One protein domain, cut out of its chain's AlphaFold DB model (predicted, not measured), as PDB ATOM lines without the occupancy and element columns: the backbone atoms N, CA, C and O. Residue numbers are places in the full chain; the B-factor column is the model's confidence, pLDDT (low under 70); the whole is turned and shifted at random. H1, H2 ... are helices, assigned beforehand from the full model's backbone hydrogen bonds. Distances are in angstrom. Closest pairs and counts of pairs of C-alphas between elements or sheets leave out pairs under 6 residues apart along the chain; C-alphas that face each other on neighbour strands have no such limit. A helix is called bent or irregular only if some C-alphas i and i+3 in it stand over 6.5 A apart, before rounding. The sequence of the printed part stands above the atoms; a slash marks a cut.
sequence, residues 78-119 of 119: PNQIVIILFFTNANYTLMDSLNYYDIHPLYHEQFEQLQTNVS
ATOM      1  N   PRO A  78      22.219   8.535  41.619       74.94
ATOM      2  CA  PRO A  78      21.156   8.529  40.604       74.94
ATOM      3  C   PRO A  78      21.609   8.003  39.233       74.94
ATOM      4  O   PRO A  78      20.925   7.220  38.585       74.94
ATOM      5  N   ASN A  79      22.819   8.365  38.822       74.81
ATOM      6  CA  ASN A  79      23.468   7.915  37.596       74.81
ATOM      7  C   ASN A  79      23.758   6.402  37.571       74.81
ATOM      8  O   ASN A  79      23.666   5.794  36.511       74.81
ATOM      9  N   GLN A  80      24.043   5.767  38.711       78.44
ATOM     10  CA  GLN A  80      24.195   4.307  38.781       78.44
ATOM     11  C   GLN A  80      22.848   3.593  38.624       78.44
ATOM     12  O   GLN A  80      22.782   2.566  37.954       78.44
ATOM     13  N   ILE A  81      21.773   4.161  39.183       77.12
ATOM     14  CA  ILE A  81      20.412   3.622  39.050       77.12
ATOM     15  C   ILE A  81      19.978   3.637  37.582       77.12
ATOM     16  O   ILE A  81      19.505   2.623  37.075       77.12
ATOM     17  N   VAL A  82      20.196   4.755  36.878       78.81
ATOM     18  CA  VAL A  82      19.866   4.881  35.447       78.81
ATOM     19  C   VAL A  82      20.634   3.862  34.604       78.81
ATOM     20  O   VAL A  82      20.044   3.218  33.742       78.81
ATOM     21  N   ILE A  83      21.929   3.671  34.877       80.44
ATOM     22  CA  ILE A  83      22.756   2.686  34.165       80.44
ATOM     23  C   ILE A  83      22.227   1.263  34.388       80.44
ATOM     24  O   ILE A  83      22.065   0.512  33.429       80.44
ATOM     25  N   ILE A  84      21.916   0.891  35.632       82.44
ATOM     26  CA  ILE A  84      21.384  -0.444  35.952       82.44
ATOM     27  C   ILE A  84      20.027  -0.660  35.291       82.44
ATOM     28  O   ILE A  84      19.788  -1.721  34.715       82.44
ATOM     29  N   LEU A  85      19.154   0.344  35.336       83.50
ATOM     30  CA  LEU A  85      17.846   0.285  34.696       83.50
ATOM     31  C   LEU A  85      17.977   0.120  33.178       83.50
ATOM     32  O   LEU A  85      17.266  -0.694  32.592       83.50
ATOM     33  N   PHE A  86      18.902   0.847  32.549       84.50
ATOM     34  CA  PHE A  86      19.191   0.711  31.123       84.50
ATOM     35  C   PHE A  86      19.657  -0.706  30.779       84.50
ATOM     36  O   PHE A  86      19.051  -1.350  29.927       84.50
ATOM     37  N   PHE A  87      20.670  -1.225  31.481       87.19
ATOM     38  CA  PHE A  87      21.161  -2.583  31.242       87.19
ATOM     39  C   PHE A  87      20.080  -3.637  31.479       87.19
ATOM     40  O   PHE A  87      19.955  -4.564  30.685       87.19
ATOM     41  N   THR A  88      19.275  -3.494  32.530       86.50
ATOM     42  CA  THR A  88      18.203  -4.451  32.839       86.50
ATOM     43  C   THR A  88      17.156  -4.467  31.726       86.50
ATOM     44  O   THR A  88      16.843  -5.537  31.212       86.50
ATOM     45  N   ASN A  89      16.673  -3.298  31.291       87.31
ATOM     46  CA  ASN A  89      15.714  -3.208  30.186       87.31
ATOM     47  C   ASN A  89      16.294  -3.740  28.873       87.31
ATOM     48  O   ASN A  89      15.632  -4.518  28.197       87.31
ATOM     49  N   ALA A  90      17.539  -3.384  28.540       88.44
ATOM     50  CA  ALA A  90      18.196  -3.875  27.332       88.44
ATOM     51  C   ALA A  90      18.306  -5.410  27.318       88.44
ATOM     52  O   ALA A  90      18.052  -6.030  26.290       88.44
ATOM     53  N   ASN A  91      18.621  -6.032  28.462       87.31
ATOM     54  CA  ASN A  91      18.651  -7.492  28.586       87.31
ATOM     55  C   ASN A  91      17.257  -8.117  28.437       87.31
ATOM     56  O   ASN A  91      17.131  -9.133  27.760       87.31
ATOM     57  N   TYR A  92      16.214  -7.518  29.024       88.38
ATOM     58  CA  TYR A  92      14.838  -7.994  28.841       88.38
ATOM     59  C   TYR A  92      14.400  -7.922  27.376       88.38
ATOM     60  O   TYR A  92      13.887  -8.907  26.854       88.38
ATOM     61  N   THR A  93      14.646  -6.800  26.696       88.81
ATOM     62  CA  THR A  93      14.331  -6.644  25.267       88.81
ATOM     63  C   THR A  93      15.115  -7.629  24.403       88.81
ATOM     64  O   THR A  93      14.554  -8.204  23.474       88.81
ATOM     65  N   LEU A  94      16.392  -7.868  24.717       89.25
ATOM     66  CA  LEU A  94      17.196  -8.860  24.009       89.25
ATOM     67  C   LEU A  94      16.620 -10.268  24.192       89.25
ATOM     68  O   LEU A  94      16.432 -10.972  23.205       89.25
ATOM     69  N   MET A  95      16.302 -10.663  25.425       88.88
ATOM     70  CA  MET A  95      15.701 -11.968  25.709       88.88
ATOM     71  C   MET A  95      14.373 -12.153  24.965       88.88
ATOM     72  O   MET A  95      14.144 -13.202  24.374       88.88
ATOM     73  N   ASP A  96      13.524 -11.125  24.949       88.12
ATOM     74  CA  ASP A  96      12.250 -11.154  24.228       88.12
ATOM     75  C   ASP A  96      12.461 -11.317  22.715       88.12
ATOM     76  O   ASP A  96      11.826 -12.160  22.084       88.12
ATOM     77  N   SER A  97      13.433 -10.597  22.142       84.94
ATOM     78  CA  SER A  97      13.786 -10.746  20.727       84.94
ATOM     79  C   SER A  97      14.333 -12.139  20.396       84.94
ATOM     80  O   SER A  97      13.946 -12.718  19.385       84.94
ATOM     81  N   LEU A  98      15.184 -12.708  21.256       85.81
ATOM     82  CA  LEU A  98      15.728 -14.057  21.079       85.81
ATOM     83  C   LEU A  98      14.619 -15.104  21.131       85.81
ATOM     84  O   LEU A  98      14.554 -15.959  20.252       85.81
ATOM     85  N   ASN A  99      13.715 -14.989  22.108       86.69
ATOM     86  CA  ASN A  99      12.536 -15.843  22.183       86.69
ATOM     87  C   ASN A  99      11.705 -15.718  20.904       86.69
ATOM     88  O   ASN A  99      11.353 -16.735  20.325       86.69
ATOM     89  N   TYR A 100      11.444 -14.501  20.415       81.12
ATOM     90  CA  TYR A 100      10.691 -14.281  19.177       81.12
ATOM     91  C   TYR A 100      11.319 -14.981  17.960       81.12
ATOM     92  O   TYR A 100      10.601 -15.591  17.169       81.12
ATOM     93  N   TYR A 101      12.646 -14.940  17.815       78.50
ATOM     94  CA  TYR A 101      13.333 -15.656  16.734       78.50
ATOM     95  C   TYR A 101      13.232 -17.183  16.868       78.50
ATOM     96  O   TYR A 101      13.048 -17.857  15.858       78.50
ATOM     97  N   ASP A 102      13.293 -17.720  18.088       78.25
ATOM     98  CA  ASP A 102      13.232 -19.167  18.348       78.25
ATOM     99  C   ASP A 102      11.868 -19.782  17.964       78.25
ATOM    100  O   ASP A 102      11.795 -20.844  17.347       78.25
ATOM    101  N   ILE A 103      10.761 -19.078  18.238       82.50
ATOM    102  CA  ILE A 103       9.394 -19.528  17.888       82.50
ATOM    103  C   ILE A 103       8.978 -19.245  16.433       82.50
ATOM    104  O   ILE A 103       7.930 -19.736  15.996       82.50
ATOM    105  N   HIS A 104       9.765 -18.492  15.657       78.25
ATOM    106  CA  HIS A 104       9.446 -18.137  14.270       78.25
ATOM    107  C   HIS A 104      10.530 -18.616  13.278       78.25
ATOM    108  O   HIS A 104      11.348 -17.815  12.815       78.25
ATOM    109  N   PRO A 105      10.498 -19.900  12.856       66.25
ATOM    110  CA  PRO A 105      11.552 -20.527  12.043       66.25
ATOM    111  C   PRO A 105      11.752 -19.889  10.658       66.25
ATOM    112  O   PRO A 105      12.828 -20.003  10.079       66.25
ATOM    113  N   LEU A 106      10.752 -19.155  10.151       65.88
ATOM    114  CA  LEU A 106      10.832 -18.412   8.888       65.88
ATOM    115  C   LEU A 106      11.971 -17.371   8.887       65.88
ATOM    116  O   LEU A 106      12.578 -17.113   7.850       65.88
ATOM    117  N   TYR A 107      12.282 -16.783  10.046       61.34
ATOM    118  CA  TYR A 107      13.386 -15.831  10.177       61.34
ATOM    119  C   TYR A 107      14.745 -16.516  10.291       61.34
ATOM    120  O   TYR A 107      15.754 -15.897   9.966       61.34
ATOM    121  N   HIS A 108      14.781 -17.783  10.709       62.59
ATOM    122  CA  HIS A 108      16.021 -18.542  10.800       62.59
ATOM    123  C   HIS A 108      16.580 -18.819   9.398       62.59
ATOM    124  O   HIS A 108      17.742 -18.515   9.134       62.59
ATOM    125  N   GLU A 109      15.717 -19.259   8.473       64.62
ATOM    126  CA  GLU A 109      16.070 -19.450   7.058       64.62
ATOM    127  C   GLU A 109      16.453 -18.131   6.371       64.62
ATOM    128  O   GLU A 109      17.443 -18.075   5.642       64.62
ATOM    129  N   GLN A 110      15.714 -17.041   6.613       67.12
ATOM    130  CA  GLN A 110      16.044 -15.729   6.039       67.12
ATOM    131  C   GLN A 110      17.372 -15.176   6.572       67.12
ATOM    132  O   GLN A 110      18.130 -14.559   5.822       67.12
ATOM    133  N   PHE A 111      17.674 -15.394   7.851       68.25
ATOM    134  CA  PHE A 111      18.930 -14.963   8.454       68.25
ATOM    135  C   PHE A 111      20.127 -15.749   7.897       68.25
ATOM    136  O   PHE A 111      21.131 -15.139   7.529       68.25
ATOM    137  N   GLU A 112      20.007 -17.073   7.745       68.25
ATOM    138  CA  GLU A 112      21.034 -17.897   7.086       68.25
ATOM    139  C   GLU A 112      21.247 -17.495   5.619       68.25
ATOM    140  O   GLU A 112      22.389 -17.388   5.159       68.25
ATOM    141  N   GLN A 113      20.167 -17.202   4.888       71.12
ATOM    142  CA  GLN A 113      20.245 -16.703   3.512       71.12
ATOM    143  C   GLN A 113      20.935 -15.335   3.427       71.12
ATOM    144  O   GLN A 113      21.681 -15.074   2.486       71.12
ATOM    145  N   LEU A 114      20.724 -14.442   4.395       72.69
ATOM    146  CA  LEU A 114      21.418 -13.152   4.435       72.69
ATOM    147  C   LEU A 114      22.907 -13.309   4.760       72.69
ATOM    148  O   LEU A 114      23.721 -12.604   4.177       72.69
ATOM    149  N   GLN A 115      23.287 -14.239   5.638       69.94
ATOM    150  CA  GLN A 115      24.702 -14.496   5.937       69.94
ATOM    151  C   GLN A 115      25.453 -15.118   4.754       69.94
ATOM    152  O   GLN A 115      26.594 -14.745   4.496       69.94
ATOM    153  N   THR A 116      24.809 -16.021   4.014       72.94
ATOM    154  CA  THR A 116      25.400 -16.687   2.837       72.94
ATOM    155  C   THR A 116      25.448 -15.804   1.589       72.94
ATOM    156  O   THR A 116      26.303 -16.016   0.739       72.94
ATOM    157  N   ASN A 117      24.587 -14.787   1.475       64.62
ATOM    158  CA  ASN A 117      24.610 -13.831   0.357       64.62
ATOM    159  C   ASN A 117      25.608 -12.669   0.542       64.62
ATOM    160  O   ASN A 117      25.793 -11.871  -0.377       64.62
ATOM    161  N   VAL A 118      26.214 -12.533   1.726       60.38
ATOM    162  CA  VAL A 118      27.197 -11.477   2.046       60.38
ATOM    163  C   VAL A 118      28.643 -12.023   2.028       60.38
ATOM    164  O   VAL A 118      29.589 -11.238   2.091       60.38
ATOM    165  N   SER A 119      28.822 -13.348   1.909       52.53
ATOM    166  CA  SER A 119      30.107 -14.047   1.702       52.53
ATOM    167  C   SER A 119      30.383 -14.322   0.228       52.53
ATOM    168  O   SER A 119      31.538 -14.110  -0.200       52.53
TER     169      SER A 119
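Overview. This is residues 78 to 119 of the 119 residues of an uncharacterized protein of Schistosoma haematobium (UniProt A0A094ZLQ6). One long straight helix, H1, and a second helix less than half as long, H2, meet near their ends and make an L, with the corner at His 104. The shorter arm turns off at nearly a right angle, and the space between the two arms is empty. The printed part has 42 residues with two named helices, H1 then H2 along the chain, and no named strand; the class is all helix. It is extended, with a radius of gyration of the C-alphas of 15.6 A, and flat, with spans of 46 by 25 by 6 A.

Arrangement. The longest helix is H1, residues 78 to 103. A tight link of one residue, His 104, joins it to H2, residues 105 to 116. H1 and H2 are close but not clearly touching, with 2 pairs of C-alphas within 8 A. Their closest C-alphas, those of Tyr 101 and Tyr 107, are 6.6 A apart. Their lines are about perpendicular, at 80 degrees, and their centres are 24.1 A apart. In H1 and H2 every O i to N i+4 pair is within hydrogen-bond range.

Along the chain. H1 has 26 residues and measures 38.0 A from C-alpha 78 at (21.156, 8.529, 40.604) to C-alpha 103 at (9.394, -19.528, 17.888). H2 has 12 residues and measures 17.1 A, ending with C-alpha 116 at (25.400, -16.687, 2.837). Neither helix is bent. Residues 117 to 119 follow H2, and Ser 119 is the chain's last residue.

Size, cuts and confidence. The two C-alphas farthest apart, those of Pro 78 and Asn 117, are 46.2 A from each other. Residues 78 to 119 stand free: no C-alpha 8 or more residues away along the chain comes within 10 A. The printed part has no cut and no long link. The mean pLDDT of the printed part is 77.1, with 84 for H1 and 68 for H2; residues 105 to 112, residue 115 and residues 117 to 119 are under 70.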